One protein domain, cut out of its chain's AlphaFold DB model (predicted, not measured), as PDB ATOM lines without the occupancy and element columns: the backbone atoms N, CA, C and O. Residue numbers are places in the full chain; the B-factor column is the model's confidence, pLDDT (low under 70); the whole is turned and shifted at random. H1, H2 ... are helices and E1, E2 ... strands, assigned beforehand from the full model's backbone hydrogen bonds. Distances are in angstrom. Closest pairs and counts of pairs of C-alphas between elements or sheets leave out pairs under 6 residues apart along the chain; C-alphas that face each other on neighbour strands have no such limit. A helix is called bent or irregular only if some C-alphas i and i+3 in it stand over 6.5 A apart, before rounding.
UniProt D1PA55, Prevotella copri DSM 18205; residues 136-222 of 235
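Overview. This is residues 136 to 222 of the 235 residues of a protein of Prevotella copri DSM 18205 (UniProt D1PA55). A two-stranded parallel sheet, E1 beside E2, lies along one side of a cluster of helices, with H1 nearest the core and H2 bent so that its arm H2b folds back beside H2a. H3 packs on H1 and H2b, and E3 runs near E2 without pairing with a named strand. The 87 printed residues hold three named helices and three named strands, in the order E1 H1 E2 H2 H3 E3, of mixed class. The whole is compact, with a radius of gyration of the C-alphas of 12.4 A and spans of 36 by 24 by 24 A.

Arrangement. E1, residues 136 to 139, and E2, residues 166 to 171, are parallel at 2 degrees; N 138 and O 168 are within hydrogen-bond range at 2.9 A. H1, residues 149 to 162, forms with them a strand-helix-strand unit, two parallel strands joined through a helix, with a right-handed crossover. H2, residues 174 to 201, is one helix by its hydrogen bonds but bent, C-alphas 189 and 192 being 9.4 A apart; its arms are H2a, to 189, and H2b, from 192. H2b is irregular: C-alphas 192 and 195 are 7.3 A apart. H1 touches H3, residues 207 to 214, about perpendicular at 74 degrees, closest at the C-alphas of Asn 162 and Gly 212, 5.8 A. H2b touches H3 at a steep tilt of 67 degrees, closest at the C-alphas of Ser 195 and Tyr 210, 5.2 A. E3, residues 218 to 222, comes to 6.3 A of H2a at the C-alphas of Ile 218 and Ala 180. Every O i to N i+4 pair is within range in H1, H2a and H3, and 5 of 6 in H2b.

Along the chain. E1 starts at C-alpha 136 (199.909, 120.349, 138.442), and E3 ends at C-alpha 222 (183.630, 116.645, 128.867). H1 measures 20.4 A, H2a 22.1 A and E2 16.0 A.

Size, cuts and confidence. The C-alphas of Gly 144 and Asn 192 are farthest apart, at 36.8 A. The printed part has no cut, no link is long, and no printed residue is under 70 in pLDDT.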
ATOM      1  N   ILE A 136     200.175 121.550 137.653       87.88
ATOM      2  CA  ILE A 136     199.909 120.349 138.442       87.88
ATOM      3  C   ILE A 136     198.863 119.550 137.680       87.88
ATOM      4  O   ILE A 136     197.779 120.058 137.397       87.88
ATOM      5  N   VAL A 137     199.195 118.312 137.334       89.19
ATOM      6  CA  VAL A 137     198.287 117.384 136.662       89.19
ATOM      7  C   VAL A 137     197.971 116.267 137.646       89.19
ATOM      8  O   VAL A 137     198.887 115.600 138.119       89.19
ATOM      9  N   ASN A 138     196.699 116.102 137.997       86.56
ATOM     10  CA  ASN A 138     196.251 115.122 138.981       86.56
ATOM     11  C   ASN A 138     195.168 114.222 138.376       86.56
ATOM     12  O   ASN A 138     194.158 114.718 137.867       86.56
ATOM     13  N   GLU A 139     195.391 112.910 138.398       86.88
ATOM     14  CA  GLU A 139     194.468 111.919 137.851       86.88
ATOM     15  C   GLU A 139     193.699 111.239 138.978       86.88
ATOM     16  O   GLU A 139     194.290 110.595 139.835       86.88
ATOM     17  N   GLU A 140     192.379 111.426 138.956       87.12
ATOM     18  CA  GLU A 140     191.408 110.847 139.885       87.12
ATOM     19  C   GLU A 140     191.827 111.020 141.356       87.12
ATOM     20  O   GLU A 140     191.981 110.034 142.080       87.12
ATOM     21  N   PRO A 141     192.008 112.271 141.832       88.12
ATOM     22  CA  PRO A 141     192.483 112.530 143.190       88.12
ATOM     23  C   PRO A 141     191.564 111.973 144.279       88.12
ATOM     24  O   PRO A 141     191.986 111.854 145.422       88.12
ATOM     25  N   GLU A 142     190.313 111.659 143.944       86.75
ATOM     26  CA  GLU A 142     189.361 110.992 144.826       86.75
ATOM     27  C   GLU A 142     189.636 109.501 145.057       86.75
ATOM     28  O   GLU A 142     189.096 108.927 146.006       86.75
ATOM     29  N   MET A 143     190.434 108.843 144.207       83.94
ATOM     30  CA  MET A 143     190.663 107.404 144.317       83.94
ATOM     31  C   MET A 143     191.318 107.049 145.648       83.94
ATOM     32  O   MET A 143     192.389 107.538 145.997       83.94
ATOM     33  N   GLY A 144     190.679 106.144 146.390       80.31
ATOM     34  CA  GLY A 144     191.185 105.678 147.680       80.31
ATOM     35  C   GLY A 144     191.019 106.675 148.830       80.31
ATOM     36  O   GLY A 144     191.467 106.382 149.939       80.31
ATOM     37  N   LEU A 145     190.358 107.818 148.609       85.00
ATOM     38  CA  LEU A 145     190.054 108.783 149.661       85.00
ATOM     39  C   LEU A 145     188.686 108.526 150.299       85.00
ATOM     40  O   LEU A 145     187.704 108.188 149.640       85.00
ATOM     41  N   HIS A 146     188.610 108.754 151.610       82.31
ATOM     42  CA  HIS A 146     187.328 108.877 152.296       82.31
ATOM     43  C   HIS A 146     186.587 110.128 151.776       82.31
ATOM     44  O   HIS A 146     187.248 111.147 151.565       82.31
ATOM     45  N   PRO A 147     185.245 110.129 151.631       70.06
ATOM     46  CA  PRO A 147     184.493 111.272 151.093       70.06
ATOM     47  C   PRO A 147     184.844 112.627 151.731       70.06
ATOM     48  O   PRO A 147     185.047 113.611 151.026       70.06
ATOM     49  N   ASN A 148     185.026 112.659 153.054       76.31
ATOM     50  CA  ASN A 148     185.385 113.878 153.796       76.31
ATOM     51  C   ASN A 148     186.780 114.438 153.441       76.31
ATOM     52  O   ASN A 148     187.039 115.616 153.658       76.31
ATOM     53  N   ALA A 149     187.688 113.628 152.884       83.75
ATOM     54  CA  ALA A 149     189.022 114.082 152.485       83.75
ATOM     55  C   ALA A 149     189.013 114.867 151.158       83.75
ATOM     56  O   ALA A 149     189.965 115.594 150.871       83.75
ATOM     57  N   MET A 150     187.934 114.787 150.367       85.44
ATOM     58  CA  MET A 150     187.816 115.530 149.104       85.44
ATOM     59  C   MET A 150     187.844 117.040 149.297       85.44
ATOM     60  O   MET A 150     188.409 117.763 148.478       85.44
ATOM     61  N   GLN A 151     187.281 117.524 150.400       85.06
ATOM     62  CA  GLN A 151     187.320 118.937 150.747       85.06
ATOM     63  C   GLN A 151     188.759 119.416 150.968       85.06
ATOM     64  O   GLN A 151     189.148 120.464 150.462       85.06
ATOM     65  N   THR A 152     189.588 118.613 151.640       86.75
ATOM     66  CA  THR A 152     191.015 118.907 151.823       86.75
ATOM     67  C   THR A 152     191.753 118.964 150.488       86.75
ATOM     68  O   THR A 152     192.553 119.874 150.274       86.75
ATOM     69  N   VAL A 153     191.456 118.044 149.565       88.75
ATOM     70  CA  VAL A 153     192.016 118.075 148.204       88.75
ATOM     71  C   VAL A 153     191.630 119.370 147.488       88.75
ATOM     72  O   VAL A 153     192.494 120.031 146.916       88.75
ATOM     73  N   LEU A 154     190.358 119.779 147.547       88.81
ATOM     74  CA  LEU A 154     189.899 121.036 146.945       88.81
ATOM     75  C   LEU A 154     190.627 122.253 147.533       88.81
ATOM     76  O   LEU A 154     191.086 123.111 146.779       88.81
ATOM     77  N   LEU A 155     190.801 122.311 148.856       88.94
ATOM     78  CA  LEU A 155     191.547 123.390 149.512       88.94
ATOM     79  C   LEU A 155     193.017 123.426 149.070       88.94
ATOM     80  O   LEU A 155     193.550 124.504 148.798       88.94
ATOM     81  N   GLN A 156     193.665 122.266 148.931       89.38
ATOM     82  CA  GLN A 156     195.032 122.174 148.408       89.38
ATOM     83  C   GLN A 156     195.119 122.664 146.959       89.38
ATOM     84  O   GLN A 156     196.028 123.428 146.633       89.38
ATOM     85  N   VAL A 157     194.156 122.289 146.110       89.81
ATOM     86  CA  VAL A 157     194.044 122.769 144.724       89.81
ATOM     87  C   VAL A 157     193.920 124.295 144.692       89.81
ATOM     88  O   VAL A 157     194.667 124.955 143.970       89.81
ATOM     89  N   ILE A 158     193.050 124.881 145.518       89.38
ATOM     90  CA  ILE A 158     192.893 126.342 145.607       89.38
ATOM     91  C   ILE A 158     194.201 127.007 146.067       89.38
ATOM     92  O   ILE A 158     194.617 128.026 145.507       89.38
ATOM     93  N   ALA A 159     194.886 126.427 147.054       89.81
ATOM     94  CA  ALA A 159     196.141 126.962 147.575       89.81
ATOM     95  C   ALA A 159     197.246 127.008 146.504       89.81
ATOM     96  O   ALA A 159     197.887 128.049 146.326       89.81
ATOM     97  N   VAL A 160     197.442 125.927 145.740       90.25
ATOM     98  CA  VAL A 160     198.457 125.901 144.670       90.25
ATOM     99  C   VAL A 160     198.103 126.845 143.519       90.25
ATOM    100  O   VAL A 160     198.993 127.485 142.954       90.25
ATOM    101  N   MET A 161     196.818 127.037 143.216       87.56
ATOM    102  CA  MET A 161     196.400 128.030 142.222       87.56
ATOM    103  C   MET A 161     196.732 129.458 142.634       87.56
ATOM    104  O   MET A 161     197.177 130.267 141.813       87.56
ATOM    105  N   ASN A 162     196.526 129.779 143.911       87.38
ATOM    106  CA  ASN A 162     196.877 131.084 144.461       87.38
ATOM    107  C   ASN A 162     198.399 131.301 144.476       87.38
ATOM    108  O   ASN A 162     198.849 132.434 144.329       87.38
ATOM    109  N   ALA A 163     199.196 130.227 144.532       88.19
ATOM    110  CA  ALA A 163     200.648 130.267 144.324       88.19
ATOM    111  C   ALA A 163     201.068 130.419 142.839       88.19
ATOM    112  O   ALA A 163     202.260 130.488 142.517       88.19
ATOM    113  N   GLY A 164     200.101 130.502 141.920       85.88
ATOM    114  CA  GLY A 164     200.324 130.728 140.493       85.88
ATOM    115  C   GLY A 164     200.473 129.456 139.661       85.88
ATOM    116  O   GLY A 164     200.943 129.549 138.529       85.88
ATOM    117  N   TYR A 165     200.097 128.290 140.196       89.38
ATOM    118  CA  TYR A 165     200.026 127.054 139.418       89.38
ATOM    119  C   TYR A 165     198.695 126.950 138.672       89.38
ATOM    120  O   TYR A 165     197.636 127.279 139.197       89.38
ATOM    121  N   LYS A 166     198.743 126.453 137.441       89.31
ATOM    122  CA  LYS A 166     197.582 125.919 136.741       89.31
ATOM    123  C   LYS A 166     197.386 124.465 137.121       89.31
ATOM    124  O   LYS A 166     198.351 123.708 137.198       89.31
ATOM    125  N   VAL A 167     196.140 124.066 137.317       91.12
ATOM    126  CA  VAL A 167     195.804 122.703 137.725       91.12
ATOM    127  C   VAL A 167     194.958 122.041 136.645       91.12
ATOM    128  O   VAL A 167     194.017 122.632 136.114       91.12
ATOM    129  N   ILE A 168     195.304 120.810 136.291       90.81
ATOM    130  CA  ILE A 168     194.510 119.931 135.438       90.81
ATOM    131  C   ILE A 168     194.109 118.750 136.304       90.81
ATOM    132  O   ILE A 168     194.973 118.041 136.814       90.81
ATOM    133  N   ILE A 169     192.809 118.560 136.498       90.56
ATOM    134  CA  ILE A 169     192.287 117.493 137.345       90.56
ATOM    135  C   ILE A 169     191.386 116.611 136.514       90.56
ATOM    136  O   ILE A 169     190.368 117.053 135.994       90.56
ATOM    137  N   SER A 170     191.751 115.347 136.425       89.38
ATOM    138  CA  SER A 170     190.877 114.299 135.943       89.38
ATOM    139  C   SER A 170     190.043 113.795 137.125       89.38
ATOM    140  O   SER A 170     190.618 113.424 138.134       89.38
ATOM    141  N   THR A 171     188.706 113.785 137.036       87.75
ATOM    142  CA  THR A 171     187.852 113.272 138.131       87.75
ATOM    143  C   THR A 171     186.568 112.589 137.639       87.75
ATOM    144  O   THR A 171     186.148 112.786 136.493       87.75
ATOM    145  N   HIS A 172     185.983 111.768 138.503       84.69
ATOM    146  CA  HIS A 172     184.640 111.187 138.487       84.69
ATOM    147  C   HIS A 172     183.810 111.627 139.711       84.69
ATOM    148  O   HIS A 172     182.640 111.264 139.830       84.69
ATOM    149  N   SER A 173     184.399 112.406 140.622       84.81
ATOM    150  CA  SER A 173     183.768 112.855 141.861       84.81
ATOM    151  C   SER A 173     182.744 113.954 141.608       84.81
ATOM    152  O   SER A 173     183.107 115.042 141.157       84.81
ATOM    153  N   SER A 174     181.480 113.715 141.975       85.88
ATOM    154  CA  SER A 174     180.432 114.743 141.912       85.88
ATOM    155  C   SER A 174     180.790 115.977 142.739       85.88
ATOM    156  O   SER A 174     180.552 117.082 142.282       85.88
ATOM    157  N   VAL A 175     181.474 115.812 143.878       86.75
ATOM    158  CA  VAL A 175     181.889 116.919 144.759       86.75
ATOM    159  C   VAL A 175     182.753 117.945 144.019       86.75
ATOM    160  O   VAL A 175     182.576 119.151 144.182       86.75
ATOM    161  N   LEU A 176     183.684 117.484 143.179       86.62
ATOM    162  CA  LEU A 176     184.556 118.380 142.418       86.62
ATOM    163  C   LEU A 176     183.788 119.075 141.284       86.62
ATOM    164  O   LEU A 176     184.041 120.243 140.988       86.62
ATOM    165  N   LEU A 177     182.815 118.382 140.689       87.56
ATOM    166  CA  LEU A 177     181.940 118.956 139.665       87.56
ATOM    167  C   LEU A 177     181.020 120.020 140.252       87.56
ATOM    168  O   LEU A 177     180.938 121.122 139.709       87.56
ATOM    169  N   ASP A 178     180.393 119.707 141.381       89.25
ATOM    170  CA  ASP A 178     179.522 120.603 142.127       89.25
ATOM    171  C   ASP A 178     180.298 121.850 142.549       89.25
ATOM    172  O   ASP A 178     179.816 122.963 142.354       89.25
ATOM    173  N   PHE A 179     181.545 121.696 143.011       89.38
ATOM    174  CA  PHE A 179     182.431 122.826 143.284       89.38
ATOM    175  C   PHE A 179     182.712 123.675 142.037       89.38
ATOM    176  O   PHE A 179     182.580 124.900 142.086       89.38
ATOM    177  N   ALA A 180     183.099 123.059 140.914       89.56
ATOM    178  CA  ALA A 180     183.395 123.786 139.677       89.56
ATOM    179  C   ALA A 180     182.179 124.594 139.190       89.56
ATOM    180  O   ALA A 180     182.306 125.752 138.765       89.56
ATOM    181  N   TRP A 181     180.992 123.997 139.305       89.12
ATOM    182  CA  TRP A 181     179.725 124.613 138.936       89.12
ATOM    183  C   TRP A 181     179.334 125.736 139.907       89.12
ATOM    184  O   TRP A 181     179.104 126.866 139.472       89.12
ATOM    185  N   ALA A 182     179.369 125.470 141.218       90.19
ATOM    186  CA  ALA A 182     179.087 126.444 142.270       90.19
ATOM    187  C   ALA A 182     180.023 127.654 142.183       90.19
ATOM    188  O   ALA A 182     179.556 128.788 142.189       90.19
ATOM    189  N   ASN A 183     181.330 127.449 142.007       90.31
ATOM    190  CA  ASN A 183     182.295 128.533 141.817       90.31
ATOM    191  C   ASN A 183     181.892 129.459 140.658       90.31
ATOM    192  O   ASN A 183     181.941 130.682 140.797       90.31
ATOM    193  N   THR A 184     181.493 128.882 139.524       88.44
ATOM    194  CA  THR A 184     181.112 129.648 138.329       88.44
ATOM    195  C   THR A 184     179.829 130.442 138.575       88.44
ATOM    196  O   THR A 184     179.773 131.636 138.277       88.44
ATOM    197  N   LEU A 185     178.829 129.810 139.189       89.38
ATOM    198  CA  LEU A 185     177.548 130.430 139.519       89.38
ATOM    199  C   LEU A 185     177.699 131.559 140.551       89.38
ATOM    200  O   LEU A 185     177.227 132.677 140.340       89.38
ATOM    201  N   LEU A 186     178.402 131.298 141.656       90.19
ATOM    202  CA  LEU A 186     178.585 132.257 142.746       90.19
ATOM    203  C   LEU A 186     179.378 133.486 142.287       90.19
ATOM    204  O   LEU A 186     179.075 134.599 142.717       90.19
ATOM    205  N   LYS A 187     180.348 133.326 141.375       89.19
ATOM    206  CA  LYS A 187     181.075 134.457 140.768       89.19
ATOM    207  C   LYS A 187     180.158 135.411 140.015       89.19
ATOM    208  O   LYS A 187     180.347 136.622 140.107       89.19
ATOM    209  N   GLN A 188     179.180 134.871 139.291       86.81
ATOM    210  CA  GLN A 188     178.240 135.663 138.501       86.81
ATOM    211  C   GLN A 188     177.226 136.402 139.379       86.81
ATOM    212  O   GLN A 188     176.866 137.534 139.068       86.81
ATOM    213  N   ILE A 189     176.779 135.779 140.473       90.31
ATOM    214  CA  ILE A 189     175.672 136.298 141.288       90.31
ATOM    215  C   ILE A 189     176.160 137.185 142.439       90.31
ATOM    216  O   ILE A 189     175.558 138.219 142.719       90.31
ATOM    217  N   LEU A 190     177.223 136.785 143.142       86.75
ATOM    218  CA  LEU A 190     177.494 137.313 144.481       86.75
ATOM    219  C   LEU A 190     178.489 138.465 144.536       86.75
ATOM    220  O   LEU A 190     178.587 139.107 145.581       86.75
ATOM    221  N   GLY A 191     179.216 138.769 143.458       84.38
ATOM    222  CA  GLY A 191     180.111 139.926 143.416       84.38
ATOM    223  C   GLY A 191     181.040 140.000 144.639       84.38
ATOM    224  O   GLY A 191     181.959 139.193 144.786       84.38
ATOM    225  N   ASN A 192     180.841 140.986 145.519       86.00
ATOM    226  CA  ASN A 192     181.616 141.169 146.757       86.00
ATOM    227  C   ASN A 192     181.340 140.118 147.852       86.00
ATOM    228  O   ASN A 192     182.239 139.863 148.644       86.00
ATOM    229  N   LYS A 193     180.173 139.465 147.862       89.62
ATOM    230  CA  LYS A 193     179.806 138.408 148.825       89.62
ATOM    231  C   LYS A 193     180.343 137.016 148.473       89.62
ATOM    232  O   LYS A 193     180.076 136.051 149.176       89.62
ATOM    233  N   TYR A 194     181.100 136.897 147.383       90.44
ATOM    234  CA  TYR A 194     181.640 135.617 146.919       90.44
ATOM    235  C   TYR A 194     182.492 134.900 147.979       90.44
ATOM    236  O   TYR A 194     182.308 133.705 148.198       90.44
ATOM    237  N   SER A 195     183.415 135.617 148.631       88.25
ATOM    238  CA  SER A 195     184.310 135.006 149.622       88.25
ATOM    239  C   SER A 195     183.533 134.488 150.832       88.25
ATOM    240  O   SER A 195     183.810 133.389 151.289       88.25
ATOM    241  N   GLU A 196     182.526 135.233 151.299       88.81
ATOM    242  CA  GLU A 196     181.654 134.840 152.415       88.81
ATOM    243  C   GLU A 196     180.875 133.556 152.097       88.81
ATOM    244  O   GLU A 196     180.944 132.595 152.855       88.81
ATOM    245  N   ALA A 197     180.251 133.476 150.919       89.88
ATOM    246  CA  ALA A 197     179.534 132.269 150.501       89.88
ATOM    247  C   ALA A 197     180.450 131.046 150.337       89.88
ATOM    248  O   ALA A 197     180.040 129.921 150.617       89.88
ATOM    249  N   MET A 198     181.696 131.241 149.892       89.00
ATOM    250  CA  MET A 198     182.661 130.142 149.813       89.00
ATOM    251  C   MET A 198     183.103 129.652 151.194       89.00
ATOM    252  O   MET A 198     183.245 128.448 151.375       89.00
ATOM    253  N   LYS A 199     183.271 130.547 152.172       88.94
ATOM    254  CA  LYS A 199     183.562 130.149 153.556       88.94
ATOM    255  C   LYS A 199     182.448 129.292 154.148       88.94
ATOM    256  O   LYS A 199     182.729 128.277 154.773       88.94
ATOM    257  N   GLU A 200     181.194 129.673 153.905       88.69
ATOM    258  CA  GLU A 200     180.030 128.888 154.328       88.69
ATOM    259  C   GLU A 200     179.998 127.515 153.644       88.69
ATOM    260  O   GLU A 200     179.833 126.503 154.317       88.69
ATOM    261  N   LEU A 201     180.217 127.464 152.324       86.62
ATOM    262  CA  LEU A 201     180.206 126.215 151.553       86.62
ATOM    263  C   LEU A 201     181.275 125.216 152.021       86.62
ATOM    264  O   LEU A 201     181.062 124.007 151.957       86.62
ATOM    265  N   PHE A 202     182.432 125.722 152.442       85.56
ATOM    266  CA  PHE A 202     183.572 124.920 152.873       85.56
ATOM    267  C   PHE A 202     183.717 124.828 154.395       85.56
ATOM    268  O   PHE A 202     184.715 124.271 154.837       85.56
ATOM    269  N   GLU A 203     182.787 125.368 155.187       86.38
ATOM    270  CA  GLU A 203     182.900 125.428 156.655       86.38
ATOM    271  C   GLU A 203     184.317 125.845 157.132       86.38
ATOM    272  O   GLU A 203     184.868 125.291 158.084       86.38
ATOM    273  N   ASP A 204     184.936 126.803 156.432       84.00
ATOM    274  CA  ASP A 204     186.345 127.192 156.589       84.00
ATOM    275  C   ASP A 204     186.499 128.718 156.527       84.00
ATOM    276  O   ASP A 204     185.861 129.393 155.722       84.00
ATOM    277  N   ASP A 205     187.354 129.286 157.384       81.12
ATOM    278  CA  ASP A 205     187.479 130.743 157.554       81.12
ATOM    279  C   ASP A 205     188.701 131.358 156.828       81.12
ATOM    280  O   ASP A 205     189.092 132.505 157.075       81.12
ATOM    281  N   GLN A 206     189.337 130.635 155.896       78.19
ATOM    282  CA  GLN A 206     190.521 131.105 155.161       78.19
ATOM    283  C   GLN A 206     190.167 132.150 154.088       78.19
ATOM    284  O   GLN A 206     190.190 131.893 152.883       78.19
ATOM    285  N   ASP A 207     189.927 133.392 154.504       77.12
ATOM    286  CA  ASP A 207     189.502 134.480 153.607       77.12
ATOM    287  C   ASP A 207     190.449 134.720 152.414       77.12
ATOM    288  O   ASP A 207     190.029 135.006 151.286       77.12
ATOM    289  N   ARG A 208     191.758 134.544 152.641       78.94
ATOM    290  CA  ARG A 208     192.786 134.709 151.603       78.94
ATOM    291  C   ARG A 208     192.667 133.671 150.485       78.94
ATOM    292  O   ARG A 208     192.937 134.015 149.335       78.94
ATOM    293  N   LEU A 209     192.259 132.436 150.793       84.69
ATOM    294  CA  LEU A 209     192.113 131.381 149.787       84.69
ATOM    295  C   LEU A 209     190.999 131.728 148.798       84.69
ATOM    296  O   LEU A 209     191.217 131.722 147.582       84.69
ATOM    297  N   TYR A 210     189.832 132.101 149.322       87.81
ATOM    298  CA  TYR A 210     188.641 132.372 148.518       87.81
ATOM    299  C   TYR A 210     188.716 133.704 147.774       87.81
ATOM    300  O   TYR A 210     188.283 133.795 146.622       87.81
ATOM    301  N   THR A 211     189.355 134.713 148.369       84.75
ATOM    302  CA  THR A 211     189.610 135.989 147.686       84.75
ATOM    303  C   THR A 211     190.498 135.794 146.454       84.75
ATOM    304  O   THR A 211     190.187 136.328 145.388       84.75
ATOM    305  N   GLY A 212     191.549 134.970 146.555       85.62
ATOM    306  CA  GLY A 212     192.374 134.590 145.405       85.62
ATOM    307  C   GLY A 212     191.585 133.807 144.354       85.62
ATOM    308  O   GLY A 212     191.606 134.163 143.172       85.62
ATOM    309  N   LEU A 213     190.788 132.822 144.788       87.88
ATOM    310  CA  LEU A 213     189.958 131.993 143.909       87.88
ATOM    311  C   LEU A 213     188.975 132.815 143.063       87.88
ATOM    312  O   LEU A 213     188.719 132.454 141.914       87.88
ATOM    313  N   LYS A 214     188.446 133.931 143.584       86.94
ATOM    314  CA  LYS A 214     187.525 134.817 142.848       86.94
ATOM    315  C   LYS A 214     188.094 135.287 141.502       86.94
ATOM    316  O   LYS A 214     187.342 135.462 140.552       86.94
ATOM    317  N   THR A 215     189.409 135.462 141.416       87.50
ATOM    318  CA  THR A 215     190.104 135.937 140.203       87.50
ATOM    319  C   THR A 215     190.479 134.836 139.211       87.50
ATOM    320  O   THR A 215     191.056 135.130 138.170       87.50
ATOM    321  N   LYS A 216     190.191 133.574 139.540       89.06
ATOM    322  CA  LYS A 216     190.647 132.400 138.792       89.06
ATOM    323  C   LYS A 216     189.526 131.809 137.953       89.06
ATOM    324  O   LYS A 216     188.393 131.714 138.420       89.06
ATOM    325  N   ASP A 217     189.844 131.317 136.766       88.88
ATOM    326  CA  ASP A 217     188.865 130.647 135.912       88.88
ATOM    327  C   ASP A 217     188.936 129.126 136.067       88.88
ATOM    328  O   ASP A 217     190.002 128.518 135.941       88.88
ATOM    329  N   ILE A 218     187.776 128.507 136.288       90.19
ATOM    330  CA  ILE A 218     187.607 127.052 136.252       90.19
ATOM    331  C   ILE A 218     186.911 126.709 134.942       90.19
ATOM    332  O   ILE A 218     185.835 127.236 134.660       90.19
ATOM    333  N   LYS A 219     187.515 125.829 134.145       90.00
ATOM    334  CA  LYS A 219     186.905 125.283 132.934       90.00
ATOM    335  C   LYS A 219     186.731 123.783 133.076       90.00
ATOM    336  O   LYS A 219     187.643 123.082 133.505       90.00
ATOM    337  N   THR A 220     185.555 123.315 132.694       88.88
ATOM    338  CA  THR A 220     185.196 121.905 132.719       88.88
ATOM    339  C   THR A 220     185.170 121.379 131.294       88.88
ATOM    340  O   THR A 220     184.579 122.009 130.427       88.88
ATOM    341  N   PHE A 221     185.801 120.234 131.059       86.56
ATOM    342  CA  PHE A 221     185.876 119.574 129.763       86.56
ATOM    343  C   PHE A 221     185.242 118.198 129.847       86.56
ATOM    344  O   PHE A 221     185.650 117.364 130.660       86.56
ATOM    345  N   TYR A 222     184.270 117.946 128.978       82.88
ATOM    346  CA  TYR A 222     183.630 116.645 128.867       82.88
ATOM    347  C   TYR A 222     184.217 115.851 127.698       82.88
ATOM    348  O   TYR A 222     184.151 116.277 126.546       82.88
TER     349      TYR A 222